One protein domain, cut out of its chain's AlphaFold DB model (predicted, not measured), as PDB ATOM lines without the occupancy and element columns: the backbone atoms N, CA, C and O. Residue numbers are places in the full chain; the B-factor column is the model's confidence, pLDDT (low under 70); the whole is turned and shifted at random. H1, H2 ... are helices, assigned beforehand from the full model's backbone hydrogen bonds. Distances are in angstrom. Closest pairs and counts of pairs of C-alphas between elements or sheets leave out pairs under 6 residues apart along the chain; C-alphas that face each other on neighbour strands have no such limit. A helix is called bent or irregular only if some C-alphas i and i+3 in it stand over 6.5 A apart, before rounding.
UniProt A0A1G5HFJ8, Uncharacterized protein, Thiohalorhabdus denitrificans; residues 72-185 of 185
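This is residues 72 to 185 of the 185 residues of an uncharacterized protein of Thiohalorhabdus denitrificans (UniProt A0A1G5HFJ8). Two long helices, H1 and H3, cross as a lopsided X, meeting nearer their last residues than their first. H2 folds side by side with residues 133 to 143 of H3 toward one end of the long axis; toward the other end H4 packs on residues 149 to 153 of H3, and H5 crosses residues 73 to 81 of H1. The printed part has 114 residues with five named helices, H1 to H5 in order, and no named strand; its class is all helix. It is loose, with a radius of gyration of the C-alphas of 16.5 A, and elongated, spanning 49 by 31 by 24 A.

H1, residues 73 to 95, begins with C-alpha 73 at (-44.056, -59.319, -2.034) and is 32.3 A long from first to last C-alpha. H2, residues 101 to 115, is 21.3 A long and ends with C-alpha 115 at (-46.400, -26.991, -37.255). H3, residues 131 to 154, is the longest helix, at 34.6 A. H4, residues 158 to 166, is 12.0 A long. H5, residues 168 to 183, is 22.1 A long and ends with C-alpha 183 at (-31.866, -56.153, -10.685). None of the helices is bent.

H1 and H3 are the hub, touching three helices each. Residues 84 to 92 of H1 touch residues 144 to 152 of H3, opposite ways at a steep tilt of 63 degrees; their closest C-alphas, those of Ala 88 and Phe 148, are 5.1 A apart. H1 and H2 touch only at the corner by their link, about perpendicular at 79 degrees, with the C-alphas of Ala 95 and Leu 102 closest at 6.3 A. H2 and H3 form a helical hairpin at a shallow tilt of 25 degrees, opposite ways; the C-alphas of Met 109 and Trp 133 are closest, 5.6 A apart. H3 and H4 form a second hairpin, at a shallow tilt of 20 degrees, opposite ways; the C-alphas of Leu 149 and Ala 161 are closest at 5.8 A. H4 and H5 only just touch, only at the corner, with 3 pairs of C-alphas within 8 A; the closest, of Met 163 and Leu 171, are 6.2 A apart. Residues 73 to 81 of H1 touch H5, only just about perpendicular at 70.5 degrees, and the C-alphas of Ala 75 and Gly 178 are closest at 3.7 A. H2 is apart from H4 and H5, and H3 from H5. In H1, H2, H3, H4 and H5, every O i to N i+4 pair is within hydrogen-bond range.

The two C-alphas farthest apart, those of Pro 72 and Glu 115, are 49.4 A apart. The printed part has no cut and ends at Gln 185, the chain's last residue. The link from H2 to H3, residues 116 to 130, is long; the other three links are tight. The mean pLDDT of the printed part is 88.6, and residue 185 alone is under 70.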
ATOM      1  N   PRO A  72     -39.794 -61.638  -2.202       79.56
ATOM      2  CA  PRO A  72     -40.492 -60.589  -1.471       79.56
ATOM      3  C   PRO A  72     -41.760 -60.168  -2.212       79.56
ATOM      4  O   PRO A  72     -41.815 -60.222  -3.445       79.56
ATOM      5  N   GLU A  73     -42.769 -59.728  -1.465       77.62
ATOM      6  CA  GLU A  73     -44.056 -59.319  -2.034       77.62
ATOM      7  C   GLU A  73     -43.867 -58.246  -3.117       77.62
ATOM      8  O   GLU A  73     -44.503 -58.298  -4.166       77.62
ATOM      9  N   GLU A  74     -42.921 -57.335  -2.910       84.62
ATOM     10  CA  GLU A  74     -42.559 -56.263  -3.834       84.62
ATOM     11  C   GLU A  74     -41.968 -56.806  -5.140       84.62
ATOM     12  O   GLU A  74     -42.296 -56.320  -6.218       84.62
ATOM     13  N   ALA A  75     -41.142 -57.854  -5.078       81.12
ATOM     14  CA  ALA A  75     -40.566 -58.484  -6.264       81.12
ATOM     15  C   ALA A  75     -41.633 -59.220  -7.089       81.12
ATOM     16  O   ALA A  75     -41.639 -59.125  -8.317       81.12
ATOM     17  N   LEU A  76     -42.573 -59.902  -6.425       76.69
ATOM     18  CA  LEU A  76     -43.731 -60.512  -7.088       76.69
ATOM     19  C   LEU A  76     -44.648 -59.454  -7.707       76.69
ATOM     20  O   LEU A  76     -45.106 -59.626  -8.836       76.69
ATOM     21  N   LEU A  77     -44.888 -58.359  -6.986       83.12
ATOM     22  CA  LEU A  77     -45.655 -57.219  -7.470       83.12
ATOM     23  C   LEU A  77     -45.018 -56.617  -8.724       83.12
ATOM     24  O   LEU A  77     -45.719 -56.427  -9.712       83.12
ATOM     25  N   TYR A  78     -43.704 -56.380  -8.713       86.31
ATOM     26  CA  TYR A  78     -42.980 -55.862  -9.872       86.31
ATOM     27  C   TYR A  78     -43.153 -56.757 -11.100       86.31
ATOM     28  O   TYR A  78     -43.553 -56.274 -12.155       86.31
ATOM     29  N   LEU A  79     -42.904 -58.064 -10.959       80.06
ATOM     30  CA  LEU A  79     -43.029 -59.005 -12.075       80.06
ATOM     31  C   LEU A  79     -44.458 -59.043 -12.628       80.06
ATOM     32  O   LEU A  79     -44.652 -59.155 -13.835       80.06
ATOM     33  N   LYS A  80     -45.458 -58.934 -11.747       79.81
ATOM     34  CA  LYS A  80     -46.871 -58.905 -12.123       79.81
ATOM     35  C   LYS A  80     -47.239 -57.623 -12.875       79.81
ATOM     36  O   LYS A  80     -47.877 -57.711 -13.918       79.81
ATOM     37  N   VAL A  81     -46.825 -56.458 -12.372       86.88
ATOM     38  CA  VAL A  81     -47.048 -55.159 -13.030       86.88
ATOM     39  C   VAL A  81     -46.369 -55.139 -14.395       86.88
ATOM     40  O   VAL A  81     -47.043 -54.882 -15.381       86.88
ATOM     41  N   TRP A  82     -45.096 -55.526 -14.469       85.31
ATOM     42  CA  TRP A  82     -44.344 -55.597 -15.723       85.31
ATOM     43  C   TRP A  82     -45.017 -56.499 -16.770       85.31
ATOM     44  O   TRP A  82     -45.138 -56.127 -17.939       85.31
ATOM     45  N   ALA A  83     -45.514 -57.669 -16.350       77.62
ATOM     46  CA  ALA A  83     -46.250 -58.568 -17.232       77.62
ATOM     47  C   ALA A  83     -47.527 -57.907 -17.785       77.62
ATOM     48  O   ALA A  83     -47.801 -57.944 -18.983       77.62
ATOM     49  N   LEU A  84     -48.306 -57.268 -16.914       81.31
ATOM     50  CA  LEU A  84     -49.560 -56.615 -17.294       81.31
ATOM     51  C   LEU A  84     -49.323 -55.367 -18.152       81.31
ATOM     52  O   LEU A  84     -50.112 -55.102 -19.055       81.31
ATOM     53  N   GLU A  85     -48.242 -54.627 -17.904       88.12
ATOM     54  CA  GLU A  85     -47.814 -53.490 -18.725       88.12
ATOM     55  C   GLU A  85     -47.459 -53.952 -20.134       88.12
ATOM     56  O   GLU A  85     -47.959 -53.385 -21.097       88.12
ATOM     57  N   THR A  86     -46.703 -55.041 -20.266       81.62
ATOM     58  CA  THR A  86     -46.342 -55.613 -21.572       81.62
ATOM     59  C   THR A  86     -47.586 -56.025 -22.370       81.62
ATOM     60  O   THR A  86     -47.720 -55.691 -23.545       81.62
ATOM     61  N   LEU A  87     -48.554 -56.690 -21.726       80.00
ATOM     62  CA  LEU A  87     -49.831 -57.046 -22.363       80.00
ATOM     63  C   LEU A  87     -50.647 -55.806 -22.760       80.00
ATOM     64  O   LEU A  87     -51.275 -55.771 -23.821       80.00
ATOM     65  N   ALA A  88     -50.651 -54.774 -21.917       86.12
ATOM     66  CA  ALA A  88     -51.334 -53.521 -22.211       86.12
ATOM     67  C   ALA A  88     -50.651 -52.743 -23.347       86.12
ATOM     68  O   ALA A  88     -51.346 -52.112 -24.144       86.12
ATOM     69  N   GLU A  89     -49.324 -52.805 -23.464       86.31
ATOM     70  CA  GLU A  89     -48.567 -52.232 -24.580       86.31
ATOM     71  C   GLU A  89     -48.939 -52.892 -25.909       86.31
ATOM     72  O   GLU A  89     -49.171 -52.183 -26.891       86.31
ATOM     73  N   GLU A  90     -49.072 -54.221 -25.948       83.50
ATOM     74  CA  GLU A  90     -49.544 -54.934 -27.141       83.50
ATOM     75  C   GLU A  90     -50.954 -54.481 -27.535       83.50
ATOM     76  O   GLU A  90     -51.184 -54.082 -28.678       83.50
ATOM     77  N   LYS A  91     -51.889 -54.427 -26.580       85.88
ATOM     78  CA  LYS A  91     -53.243 -53.910 -26.836       85.88
ATOM     79  C   LYS A  91     -53.243 -52.454 -27.291       85.88
ATOM     80  O   LYS A  91     -54.028 -52.072 -28.160       85.88
ATOM     81  N   ALA A  92     -52.374 -51.620 -26.726       87.94
ATOM     82  CA  ALA A  92     -52.212 -50.240 -27.163       87.94
ATOM     83  C   ALA A  92     -51.663 -50.173 -28.595       87.94
ATOM     84  O   ALA A  92     -52.105 -49.328 -29.376       87.94
ATOM     85  N   HIS A  93     -50.760 -51.082 -28.970       85.38
ATOM     86  CA  HIS A  93     -50.276 -51.215 -30.340       85.38
ATOM     87  C   HIS A  93     -51.400 -51.619 -31.302       85.38
ATOM     88  O   HIS A  93     -51.574 -50.977 -32.337       85.38
ATOM     89  N   GLU A  94     -52.222 -52.601 -30.936       86.12
ATOM     90  CA  GLU A  94     -53.405 -52.993 -31.712       86.12
ATOM     91  C   GLU A  94     -54.404 -51.831 -31.843       86.12
ATOM     92  O   GLU A  94     -54.910 -51.550 -32.931       86.12
ATOM     93  N   ALA A  95     -54.630 -51.066 -30.769       86.06
ATOM     94  CA  ALA A  95     -55.474 -49.868 -30.784       86.06
ATOM     95  C   ALA A  95     -54.902 -48.722 -31.646       86.06
ATOM     96  O   ALA A  95     -55.625 -47.784 -32.016       86.06
ATOM     97  N   MET A  96     -53.607 -48.781 -31.967       85.19
ATOM     98  CA  MET A  96     -52.930 -47.883 -32.901       85.19
ATOM     99  C   MET A  96     -53.047 -48.339 -34.361       85.19
ATOM    100  O   MET A  96     -52.707 -47.561 -35.262       85.19
ATOM    101  N   GLU A  97     -53.552 -49.545 -34.627       84.62
ATOM    102  CA  GLU A  97     -53.862 -50.010 -35.976       84.62
ATOM    103  C   GLU A  97     -55.190 -49.419 -36.498       84.62
ATOM    104  O   GLU A  97     -56.083 -49.002 -35.758       84.62
ATOM    105  N   GLY A  98     -55.332 -49.332 -37.825       78.00
ATOM    106  CA  GLY A  98     -56.557 -48.825 -38.458       78.00
ATOM    107  C   GLY A  98     -56.827 -47.331 -38.215       78.00
ATOM    108  O   GLY A  98     -55.925 -46.504 -38.327       78.00
ATOM    109  N   ASP A  99     -58.081 -46.956 -37.943       76.62
ATOM    110  CA  ASP A  99     -58.516 -45.568 -37.676       76.62
ATOM    111  C   ASP A  99     -58.977 -45.362 -36.217       76.62
ATOM    112  O   ASP A  99     -59.842 -44.528 -35.929       76.62
ATOM    113  N   GLY A 100     -58.375 -46.115 -35.288       85.06
ATOM    114  CA  GLY A 100     -58.649 -46.050 -33.853       85.06
ATOM    115  C   GLY A 100     -58.387 -44.679 -33.218       85.06
ATOM    116  O   GLY A 100     -57.619 -43.849 -33.714       85.06
ATOM    117  N   GLU A 101     -59.041 -44.428 -32.085       90.19
ATOM    118  CA  GLU A 101     -58.986 -43.146 -31.375       90.19
ATOM    119  C   GLU A 101     -57.567 -42.792 -30.900       90.19
ATOM    120  O   GLU A 101     -57.136 -41.651 -31.077       90.19
ATOM    121  N   LEU A 102     -56.809 -43.771 -30.394       92.06
ATOM    122  CA  LEU A 102     -55.428 -43.583 -29.939       92.06
ATOM    123  C   LEU A 102     -54.509 -43.136 -31.089       92.06
ATOM    124  O   LEU A 102     -53.723 -42.189 -30.958       92.06
ATOM    125  N   ARG A 103     -54.694 -43.727 -32.276       92.19
ATOM    126  CA  ARG A 103     -54.001 -43.317 -33.504       92.19
ATOM    127  C   ARG A 103     -54.414 -41.919 -33.951       92.19
ATOM    128  O   ARG A 103     -53.572 -41.134 -34.387       92.19
ATOM    129  N   ASN A 104     -55.700 -41.587 -33.858       93.31
ATOM    130  CA  ASN A 104     -56.208 -40.260 -34.211       93.31
ATOM    131  C   ASN A 104     -55.621 -39.170 -33.308       93.31
ATOM    132  O   ASN A 104     -55.214 -38.124 -33.814       93.31
ATOM    133  N   LEU A 105     -55.528 -39.423 -32.002       94.81
ATOM    134  CA  LEU A 105     -54.868 -38.533 -31.045       94.81
ATOM    135  C   LEU A 105     -53.384 -38.362 -31.388       94.81
ATOM    136  O   LEU A 105     -52.933 -37.231 -31.564       94.81
ATOM    137  N   SER A 106     -52.672 -39.469 -31.619       92.69
ATOM    138  CA  SER A 106     -51.250 -39.456 -31.987       92.69
ATOM    139  C   SER A 106     -50.984 -38.660 -33.273       92.69
ATOM    140  O   SER A 106     -50.063 -37.848 -33.333       92.69
ATOM    141  N   ARG A 107     -51.828 -38.821 -34.304       93.69
ATOM    142  CA  ARG A 107     -51.728 -38.045 -35.555       93.69
ATOM    143  C   ARG A 107     -51.935 -36.549 -35.336       93.69
ATOM    144  O   ARG A 107     -51.246 -35.745 -35.956       93.69
ATOM    145  N   ARG A 108     -52.888 -36.167 -34.482       95.38
ATOM    146  CA  ARG A 108     -53.180 -34.756 -34.187       95.38
ATOM    147  C   ARG A 108     -52.063 -34.109 -33.375       95.38
ATOM    148  O   ARG A 108     -51.702 -32.980 -33.679       95.38
ATOM    149  N   MET A 109     -51.499 -34.823 -32.400       95.00
ATOM    150  CA  MET A 109     -50.310 -34.369 -31.666       95.00
ATOM    151  C   MET A 109     -49.146 -34.135 -32.629       95.00
ATOM    152  O   MET A 109     -48.566 -33.052 -32.636       95.00
ATOM    153  N   ARG A 110     -48.900 -35.097 -33.527       94.19
ATOM    154  CA  ARG A 110     -47.840 -35.005 -34.532       94.19
ATOM    155  C   ARG A 110     -47.997 -33.814 -35.476       94.19
ATOM    156  O   ARG A 110     -47.012 -33.160 -35.792       94.19
ATOM    157  N   ALA A 111     -49.219 -33.514 -35.911       94.75
ATOM    158  CA  ALA A 111     -49.473 -32.347 -36.751       94.75
ATOM    159  C   ALA A 111     -49.079 -31.038 -36.042       94.75
ATOM    160  O   ALA A 111     -48.451 -30.180 -36.651       94.75
ATOM    161  N   ILE A 112     -49.375 -30.914 -34.742       94.94
ATOM    162  CA  ILE A 112     -49.003 -29.726 -33.959       94.94
ATOM    163  C   ILE A 112     -47.482 -29.643 -33.774       94.94
ATOM    164  O   ILE A 112     -46.916 -28.557 -33.885       94.94
ATOM    165  N   GLU A 113     -46.815 -30.769 -33.516       94.88
ATOM    166  CA  GLU A 113     -45.348 -30.843 -33.430       94.88
ATOM    167  C   GLU A 113     -44.689 -30.361 -34.732       94.88
ATOM    168  O   GLU A 113     -43.785 -29.527 -34.705       94.88
ATOM    169  N   GLU A 114     -45.182 -30.826 -35.882       93.94
ATOM    170  CA  GLU A 114     -44.672 -30.437 -37.203       93.94
ATOM    171  C   GLU A 114     -44.923 -28.957 -37.513       93.94
ATOM    172  O   GLU A 114     -44.034 -28.281 -38.031       93.94
ATOM    173  N   GLU A 115     -46.088 -28.422 -37.140       94.06
ATOM    174  CA  GLU A 115     -46.400 -26.991 -37.255       94.06
ATOM    175  C   GLU A 115     -45.435 -26.107 -36.448       94.06
ATOM    176  O   GLU A 115     -45.173 -24.969 -36.838       94.06
ATOM    177  N   HIS A 116     -44.880 -26.630 -35.352       92.88
ATOM    178  CA  HIS A 116     -43.905 -25.936 -34.505       92.88
ATOM    179  C   HIS A 116     -42.447 -26.285 -34.844       92.88
ATOM    180  O   HIS A 116     -41.531 -25.790 -34.189       92.88
ATOM    181  N   GLY A 117     -42.221 -27.086 -35.889       93.19
ATOM    182  CA  GLY A 117     -40.893 -27.410 -36.405       93.19
ATOM    183  C   GLY A 117     -40.162 -28.535 -35.671       93.19
ATOM    184  O   GLY A 117     -38.950 -28.641 -35.835       93.19
ATOM    185  N   LEU A 118     -40.858 -29.363 -34.882       92.62
ATOM    186  CA  LEU A 118     -40.243 -30.507 -34.203       92.62
ATOM    187  C   LEU A 118     -40.000 -31.665 -35.179       92.62
ATOM    188  O   LEU A 118     -40.851 -32.029 -36.008       92.62
ATOM    189  N   GLU A 119     -38.829 -32.288 -35.055       87.50
ATOM    190  CA  GLU A 119     -38.465 -33.445 -35.862       87.50
ATOM    191  C   GLU A 119     -39.291 -34.684 -35.496       87.50
ATOM    192  O   GLU A 119     -40.014 -34.753 -34.497       87.50
ATOM    193  N   ARG A 120     -39.250 -35.688 -36.373       80.62
ATOM    194  CA  ARG A 120     -39.979 -36.934 -36.145       80.62
ATOM    195  C   ARG A 120     -39.315 -37.731 -35.036       80.62
ATOM    196  O   ARG A 120     -38.178 -38.152 -35.188       80.62
ATOM    197  N   GLY A 121     -40.080 -38.014 -33.985       78.25
ATOM    198  CA  GLY A 121     -39.585 -38.740 -32.815       78.25
ATOM    199  C   GLY A 121     -39.056 -37.834 -31.706       78.25
ATOM    200  O   GLY A 121     -38.611 -38.353 -30.690       78.25
ATOM    201  N   GLU A 122     -39.160 -36.515 -31.868       86.50
ATOM    202  CA  GLU A 122     -38.886 -35.535 -30.818       86.50
ATOM    203  C   GLU A 122     -40.207 -34.894 -30.373       86.50
ATOM    204  O   GLU A 122     -40.563 -33.827 -30.864       86.50
ATOM    205  N   PRO A 123     -41.007 -35.555 -29.517       87.56
ATOM    206  CA  PRO A 123     -42.181 -34.923 -28.929       87.56
ATOM    207  C   PRO A 123     -41.762 -33.930 -27.836       87.56
ATOM    208  O   PRO A 123     -40.677 -34.036 -27.262       87.56
ATOM    209  N   TRP A 124     -42.651 -32.997 -27.490       91.81
ATOM    210  CA  TRP A 124     -42.492 -32.224 -26.255       91.81
ATOM    211  C   TRP A 124     -42.578 -33.130 -25.024       91.81
ATOM    212  O   TRP A 124     -43.299 -34.132 -25.021       91.81
ATOM    213  N   LEU A 125     -41.888 -32.750 -23.947       90.31
ATOM    214  CA  LEU A 125     -42.141 -33.345 -22.639       90.31
ATOM    215  C   LEU A 125     -43.436 -32.768 -22.032       90.31
ATOM    216  O   LEU A 125     -43.915 -31.709 -22.454       90.31
ATOM    217  N   PRO A 126     -44.024 -33.453 -21.033       90.50
ATOM    218  CA  PRO A 126     -45.197 -32.958 -20.317       90.50
ATOM    219  C   PRO A 126     -45.007 -31.516 -19.829       90.50
ATOM    220  O   PRO A 126     -44.059 -31.225 -19.101       90.50
ATOM    221  N   GLY A 127     -45.914 -30.611 -20.210       91.44
ATOM    222  CA  GLY A 127     -45.858 -29.199 -19.814       91.44
ATOM    223  C   GLY A 127     -44.914 -28.306 -20.631       91.44
ATOM    224  O   GLY A 127     -44.859 -27.106 -20.363       91.44
ATOM    225  N   GLU A 128     -44.207 -28.843 -21.629       92.31
ATOM    226  CA  GLU A 128     -43.323 -28.061 -22.513       92.31
ATOM    227  C   GLU A 128     -43.990 -27.653 -23.835       92.31
ATOM    228  O   GLU A 128     -43.557 -26.699 -24.483       92.31
ATOM    229  N   GLY A 129     -45.044 -28.368 -24.238       91.69
ATOM    230  CA  GLY A 129     -45.775 -28.115 -25.476       91.69
ATOM    231  C   GLY A 129     -46.848 -27.022 -25.366       91.69
ATOM    232  O   GLY A 129     -47.207 -26.568 -24.276       91.69
ATOM    233  N   PRO A 130     -47.421 -26.593 -26.503       95.06
ATOM    234  CA  PRO A 130     -48.552 -25.676 -26.526       95.06
ATOM    235  C   PRO A 130     -49.808 -26.328 -25.925       95.06
ATOM    236  O   PRO A 130     -49.983 -27.546 -25.952       95.06
ATOM    237  N   GLY A 131     -50.736 -25.512 -25.416       94.94
ATOM    238  CA  GLY A 131     -51.893 -26.012 -24.655       94.94
ATOM    239  C   GLY A 131     -52.822 -26.961 -25.427       94.94
ATOM    240  O   GLY A 131     -53.424 -27.849 -24.832       94.94
ATOM    241  N   ASN A 132     -52.924 -26.819 -26.752       94.44
ATOM    242  CA  ASN A 132     -53.684 -27.744 -27.599       94.44
ATOM    243  C   ASN A 132     -52.998 -29.112 -27.754       94.44
ATOM    244  O   ASN A 132     -53.694 -30.119 -27.868       94.44
ATOM    245  N   TRP A 133     -51.664 -29.158 -27.749       96.06
ATOM    246  CA  TRP A 133     -50.909 -30.407 -27.727       96.06
ATOM    247  C   TRP A 133     -51.016 -31.073 -26.354       96.06
ATOM    248  O   TRP A 133     -51.303 -32.265 -26.296       96.06
ATOM    249  N   GLU A 134     -50.901 -30.315 -25.258       96.00
ATOM    250  CA  GLU A 134     -51.011 -30.867 -23.895       96.00
ATOM    251  C   GLU A 134     -52.402 -31.466 -23.631       96.00
ATOM    252  O   GLU A 134     -52.532 -32.530 -23.029       96.00
ATOM    253  N   GLU A 135     -53.458 -30.833 -24.148       96.62
ATOM    254  CA  GLU A 135     -54.814 -31.379 -24.090       96.62
ATOM    255  C   GLU A 135     -54.916 -32.742 -24.797       96.62
ATOM    256  O   GLU A 135     -55.505 -33.683 -24.262       96.62
ATOM    257  N   LEU A 136     -54.312 -32.871 -25.983       96.31
ATOM    258  CA  LEU A 136     -54.289 -34.135 -26.724       96.31
ATOM    259  C   LEU A 136     -53.421 -35.186 -26.042       96.31
ATOM    260  O   LEU A 136     -53.832 -36.342 -25.979       96.31
ATOM    261  N   ARG A 137     -52.269 -34.789 -25.499       95.62
ATOM    262  CA  ARG A 137     -51.392 -35.657 -24.714       95.62
ATOM    263  C   ARG A 137     -52.145 -36.236 -23.521       95.62
ATOM    264  O   ARG A 137     -52.089 -37.439 -23.295       95.62
ATOM    265  N   ARG A 138     -52.898 -35.412 -22.784       95.94
ATOM    266  CA  ARG A 138     -53.707 -35.881 -21.652       95.94
ATOM    267  C   ARG A 138     -54.790 -36.866 -22.092       95.94
ATOM    268  O   ARG A 138     -54.982 -37.877 -21.427       95.94
ATOM    269  N   GLN A 139     -55.481 -36.599 -23.202       96.75
ATOM    270  CA  GLN A 139     -56.468 -37.535 -23.756       96.75
ATOM    271  C   GLN A 139     -55.819 -38.850 -24.198       96.75
ATOM    272  O   GLN A 139     -56.381 -39.917 -23.969       96.75
ATOM    273  N   TRP A 140     -54.634 -38.780 -24.807       94.81
ATOM    274  CA  TRP A 140     -53.861 -39.954 -25.201       94.81
ATOM    275  C   TRP A 140     -53.461 -40.778 -23.977       94.81
ATOM    276  O   TRP A 140     -53.738 -41.974 -23.940       94.81
ATOM    277  N   GLN A 141     -52.931 -40.129 -22.934       94.31
ATOM    278  CA  GLN A 141     -52.562 -40.788 -21.681       94.31
ATOM    279  C   GLN A 141     -53.769 -41.472 -21.034       94.31
ATOM    280  O   GLN A 141     -53.698 -42.647 -20.711       94.31
ATOM    281  N   GLN A 142     -54.916 -40.790 -20.952       95.44
ATOM    282  CA  GLN A 142     -56.151 -41.373 -20.411       95.44
ATOM    283  C   GLN A 142     -56.601 -42.634 -21.159       95.44
ATOM    284  O   GLN A 142     -57.203 -43.524 -20.559       95.44
ATOM    285  N   LYS A 143     -56.348 -42.719 -22.471       95.31
ATOM    286  CA  LYS A 143     -56.673 -43.912 -23.259       95.31
ATOM    287  C   LYS A 143     -55.719 -45.059 -22.966       95.31
ATOM    288  O   LYS A 143     -56.190 -46.179 -22.806       95.31
ATOM    289  N   VAL A 144     -54.424 -44.782 -22.861       93.94
ATOM    290  CA  VAL A 144     -53.428 -45.794 -22.484       93.94
ATOM    291  C   VAL A 144     -53.675 -46.299 -21.062       93.94
ATOM    292  O   VAL A 144     -53.750 -47.506 -20.857       93.94
ATOM    293  N   ASP A 145     -53.929 -45.398 -20.111       95.00
ATOM    294  CA  ASP A 145     -54.283 -45.751 -18.730       95.00
ATOM    295  C   ASP A 145     -55.552 -46.617 -18.679       95.00
ATOM    296  O   ASP A 145     -55.648 -47.557 -17.892       95.00
ATOM    297  N   GLY A 146     -56.530 -46.323 -19.544       95.56
ATOM    298  CA  GLY A 146     -57.745 -47.122 -19.695       95.56
ATOM    299  C   GLY A 146     -57.468 -48.547 -20.177       95.56
ATOM    300  O   GLY A 146     -58.017 -49.487 -19.611       95.56
ATOM    301  N   ILE A 147     -56.588 -48.713 -21.171       93.88
ATOM    302  CA  ILE A 147     -56.175 -50.032 -21.683       93.88
ATOM    303  C   ILE A 147     -55.459 -50.828 -20.589       93.88
ATOM    304  O   ILE A 147     -55.716 -52.022 -20.419       93.88
ATOM    305  N   PHE A 148     -54.590 -50.174 -19.816       92.81
ATOM    306  CA  PHE A 148     -53.915 -50.829 -18.701       92.81
ATOM    307  C   PHE A 148     -54.917 -51.275 -17.631       92.81
ATOM    308  O   PHE A 148     -54.906 -52.434 -17.229       92.81
ATOM    309  N   LEU A 149     -55.854 -50.407 -17.238       94.31
ATOM    310  CA  LEU A 149     -56.914 -50.752 -16.287       94.31
ATOM    311  C   LEU A 149     -57.793 -51.916 -16.755       94.31
ATOM    312  O   LEU A 149     -58.070 -52.813 -15.962       94.31
ATOM    313  N   GLU A 150     -58.214 -51.917 -18.019       90.94
ATOM    314  CA  GLU A 150     -58.968 -53.025 -18.616       90.94
ATOM    315  C   GLU A 150     -58.151 -54.324 -18.572       90.94
ATOM    316  O   GLU A 150     -58.660 -55.376 -18.194       90.94
ATOM    317  N   THR A 151     -56.849 -54.240 -18.849       86.31
ATOM    318  CA  THR A 151     -55.934 -55.385 -18.776       86.31
ATOM    319  C   THR A 151     -55.804 -55.928 -17.354       86.31
ATOM    320  O   THR A 151     -55.854 -57.144 -17.171       86.31
ATOM    321  N   LEU A 152     -55.714 -55.064 -16.340       83.31
ATOM    322  CA  LEU A 152     -55.742 -55.487 -14.936       83.31
ATOM    323  C   LEU A 152     -57.061 -56.202 -14.596       83.31
ATOM    324  O   LEU A 152     -57.058 -57.255 -13.958       83.31
ATOM    325  N   GLU A 153     -58.199 -55.652 -15.024       85.69
ATOM    326  CA  GLU A 153     -59.523 -56.208 -14.722       85.69
ATOM    327  C   GLU A 153     -59.773 -57.563 -15.392       85.69
ATOM    328  O   GLU A 153     -60.255 -58.485 -14.728       85.69
ATOM    329  N   GLU A 154     -59.403 -57.713 -16.665       82.75
ATOM    330  CA  GLU A 154     -59.507 -58.973 -17.412       82.75
ATOM    331  C   GLU A 154     -58.724 -60.117 -16.758       82.75
ATOM    332  O   GLU A 154     -59.161 -61.268 -16.799       82.75
ATOM    333  N   HIS A 155     -57.598 -59.800 -16.116       78.12
ATOM    334  CA  HIS A 155     -56.729 -60.778 -15.461       78.12
ATOM    335  C   HIS A 155     -57.028 -60.956 -13.967       78.12
ATOM    336  O   HIS A 155     -56.302 -61.660 -13.268       78.12
ATOM    337  N   GLY A 156     -58.120 -60.369 -13.467       79.88
ATOM    338  CA  GLY A 156     -58.547 -60.550 -12.080       79.88
ATOM    339  C   GLY A 156     -57.711 -59.772 -11.060       79.88
ATOM    340  O   GLY A 156     -57.674 -60.140  -9.889       79.88
ATOM    341  N   GLU A 157     -57.046 -58.696 -11.475       82.25
ATOM    342  CA  GLU A 157     -56.162 -57.885 -10.634       82.25
ATOM    343  C   GLU A 157     -56.886 -56.654 -10.068       82.25
ATOM    344  O   GLU A 157     -56.424 -55.517 -10.197       82.25
ATOM    345  N   GLN A 158     -58.043 -56.853  -9.424       85.06
ATOM    346  CA  GLN A 158     -58.877 -55.732  -8.961       85.06
ATOM    347  C   GLN A 158     -58.193 -54.871  -7.894       85.06
ATOM    348  O   GLN A 158     -58.393 -53.657  -7.869       85.06
ATOM    349  N   GLU A 159     -57.370 -55.469  -7.028       82.50
ATOM    350  CA  GLU A 159     -56.615 -54.711  -6.026       82.50
ATOM    351  C   GLU A 159     -55.540 -53.832  -6.681       82.50
ATOM    352  O   GLU A 159     -55.399 -52.673  -6.295       82.50
ATOM    353  N   LEU A 160     -54.848 -54.319  -7.721       85.69
ATOM    354  CA  LEU A 160     -53.906 -53.493  -8.487       85.69
ATOM    355  C   LEU A 160     -54.625 -52.400  -9.267       85.69
ATOM    356  O   LEU A 160     -54.181 -51.256  -9.250       85.69
ATOM    357  N   ALA A 161     -55.766 -52.717  -9.881       90.62
ATOM    358  CA  ALA A 161     -56.589 -51.726 -10.564       90.62
ATOM    359  C   ALA A 161     -57.069 -50.632  -9.596       90.62
ATOM    360  O   ALA A 161     -57.103 -49.456  -9.957       90.62
ATOM    361  N   ARG A 162     -57.399 -50.990  -8.345       93.12
ATOM    362  CA  ARG A 162     -57.713 -50.016  -7.292       93.12
ATOM    363  C   ARG A 162     -56.496 -49.159  -6.950       93.12
ATOM    364  O   ARG A 162     -56.612 -47.938  -6.972       93.12
ATOM    365  N   MET A 163     -55.342 -49.776  -6.681       92.19
ATOM    366  CA  MET A 163     -54.109 -49.046  -6.352       92.19
ATOM    367  C   MET A 163     -53.701 -48.083  -7.471       92.19
ATOM    368  O   MET A 163     -53.411 -46.929  -7.185       92.19
ATOM    369  N   PHE A 164     -53.768 -48.507  -8.733       94.38
ATOM    370  CA  PHE A 164     -53.448 -47.662  -9.884       94.38
ATOM    371  C   PHE A 164     -54.347 -46.415  -9.976       94.38
ATOM    372  O   PHE A 164     -53.879 -45.344 -10.347       94.38
ATOM    373  N   ARG A 165     -55.634 -46.519  -9.609       93.69
ATOM    374  CA  ARG A 165     -56.570 -45.376  -9.631       93.69
ATOM    375  C   ARG A 165     -56.442 -44.460  -8.426       93.69
ATOM    376  O   ARG A 165     -56.605 -43.251  -8.562       93.69
ATOM    377  N   GLU A 166     -56.280 -45.046  -7.247       95.38
ATOM    378  CA  GLU A 166     -56.412 -44.333  -5.975       95.38
ATOM    379  C   GLU A 166     -55.072 -43.805  -5.456       95.38
ATOM    380  O   GLU A 166     -55.039 -42.729  -4.863       95.38
ATOM    381  N   ASP A 167     -53.980 -44.541  -5.682       94.81
ATOM    382  CA  ASP A 167     -52.637 -44.201  -5.201       94.81
ATOM    383  C   ASP A 167     -51.547 -44.718  -6.170       94.81
ATOM    384  O   ASP A 167     -50.785 -45.639  -5.843       94.81
ATOM    385  N   PRO A 168     -51.469 -44.148  -7.391       92.88
ATOM    386  CA  PRO A 168     -50.481 -44.555  -8.389       92.88
ATOM    387  C   PRO A 168     -49.040 -44.363  -7.898       92.88
ATOM    388  O   PRO A 168     -48.172 -45.170  -8.220       92.88
ATOM    389  N   GLU A 169     -48.781 -43.357  -7.056       94.00
ATOM    390  CA  GLU A 169     -47.449 -43.122  -6.489       94.00
ATOM    391  C   GLU A 169     -47.029 -44.236  -5.518       94.00
ATOM    392  O   GLU A 169     -45.859 -44.621  -5.479       94.00
ATOM    393  N   ALA A 170     -47.947 -44.770  -4.702       92.31
ATOM    394  CA  ALA A 170     -47.635 -45.919  -3.854       92.31
ATOM    395  C   ALA A 170     -47.380 -47.184  -4.664       92.31
ATOM    396  O   ALA A 170     -46.477 -47.945  -4.309       92.31
ATOM    397  N   LEU A 171     -48.146 -47.404  -5.734       92.62
ATOM    398  CA  LEU A 171     -47.901 -48.516  -6.645       92.62
ATOM    399  C   LEU A 171     -46.503 -48.401  -7.266       92.62
ATOM    400  O   LEU A 171     -45.727 -49.346  -7.164       92.62
ATOM    401  N   GLU A 172     -46.147 -47.234  -7.810       93.81
ATOM    402  CA  GLU A 172     -44.827 -46.981  -8.398       93.81
ATOM    403  C   GLU A 172     -43.694 -47.241  -7.396       93.81
ATOM    404  O   GLU A 172     -42.746 -47.961  -7.712       93.81
ATOM    405  N   ARG A 173     -43.807 -46.738  -6.158       95.06
ATOM    406  CA  ARG A 173     -42.789 -46.971  -5.117       95.06
ATOM    407  C   ARG A 173     -42.573 -48.458  -4.831       95.06
ATOM    408  O   ARG A 173     -41.426 -48.896  -4.789       95.06
ATOM    409  N   ARG A 174     -43.647 -49.232  -4.650       92.31
ATOM    410  CA  ARG A 174     -43.550 -50.672  -4.351       92.31
ATOM    411  C   ARG A 174     -43.021 -51.468  -5.548       92.31
ATOM    412  O   ARG A 174     -42.218 -52.380  -5.378       92.31
ATOM    413  N   THR A 175     -43.443 -51.104  -6.757       91.25
ATOM    414  CA  THR A 175     -42.943 -51.692  -8.006       91.25
ATOM    415  C   THR A 175     -41.448 -51.412  -8.181       91.25
ATOM    416  O   THR A 175     -40.694 -52.317  -8.533       91.25
ATOM    417  N   GLU A 176     -40.980 -50.202  -7.864       93.00
ATOM    418  CA  GLU A 176     -39.556 -49.842  -7.904       93.00
ATOM    419  C   GLU A 176     -38.730 -50.599  -6.848       93.00
ATOM    420  O   GLU A 176     -37.610 -51.024  -7.138       93.00
ATOM    421  N   GLU A 177     -39.263 -50.824  -5.643       91.75
ATOM    422  CA  GLU A 177     -38.625 -51.675  -4.625       91.75
ATOM    423  C   GLU A 177     -38.442 -53.113  -5.129       91.75
ATOM    424  O   GLU A 177     -37.355 -53.687  -5.017       91.75
ATOM    425  N   GLY A 178     -39.475 -53.665  -5.769       86.44
ATOM    426  CA  GLY A 178     -39.407 -54.963  -6.429       86.44
ATOM    427  C   GLY A 178     -38.383 -55.000  -7.557       86.44
ATOM    428  O   GLY A 178     -37.538 -55.895  -7.598       86.44
ATOM    429  N   ARG A 179     -38.387 -53.991  -8.437       86.69
ATOM    430  CA  ARG A 179     -37.411 -53.852  -9.525       86.69
ATOM    431  C   ARG A 179     -35.982 -53.866  -8.980       86.69
ATOM    432  O   ARG A 179     -35.136 -54.608  -9.474       86.69
ATOM    433  N   ARG A 180     -35.700 -53.089  -7.931       88.38
ATOM    434  CA  ARG A 180     -34.375 -53.049  -7.287       88.38
ATOM    435  C   ARG A 180     -33.952 -54.397  -6.732       88.38
ATOM    436  O   ARG A 180     -32.807 -54.789  -6.939       88.38
ATOM    437  N   TYR A 181     -34.869 -55.136  -6.111       83.44
ATOM    438  CA  TYR A 181     -34.598 -56.499  -5.654       83.44
ATOM    439  C   TYR A 181     -34.203 -57.424  -6.819       83.44
ATOM    440  O   TYR A 181     -33.213 -58.148  -6.733       83.44
ATOM    441  N   ILE A 182     -34.941 -57.358  -7.929       73.31
ATOM    442  CA  ILE A 182     -34.747 -58.195  -9.125       73.31
ATOM    443  C   ILE A 182     -33.427 -57.879  -9.852       73.31
ATOM    444  O   ILE A 182     -32.738 -58.788 -10.325       73.31
ATOM    445  N   PHE A 183     -33.055 -56.599  -9.945       77.69
ATOM    446  CA  PHE A 183     -31.866 -56.153 -10.685       77.69
ATOM    447  C   PHE A 183     -30.647 -55.830  -9.809       77.69
ATOM    448  O   PHE A 183     -29.587 -55.532 -10.360       77.69
ATOM    449  N   GLY A 184     -30.764 -55.917  -8.482       73.94
ATOM    450  CA  GLY A 184     -29.678 -55.659  -7.534       73.94
ATOM    451  C   GLY A 184     -29.181 -54.208  -7.533       73.94
ATOM    452  O   GLY A 184     -27.974 -53.991  -7.425       73.94
ATOM    453  N   GLN A 185     -30.089 -53.242  -7.716       61.28
ATOM    454  CA  GLN A 185     -29.798 -51.798  -7.780       61.28
ATOM    455  C   GLN A 185     -30.144 -51.062  -6.486       61.28
ATOM    456  O   GLN A 185     -31.152 -51.431  -5.846       61.28
TER     457      GLN A 185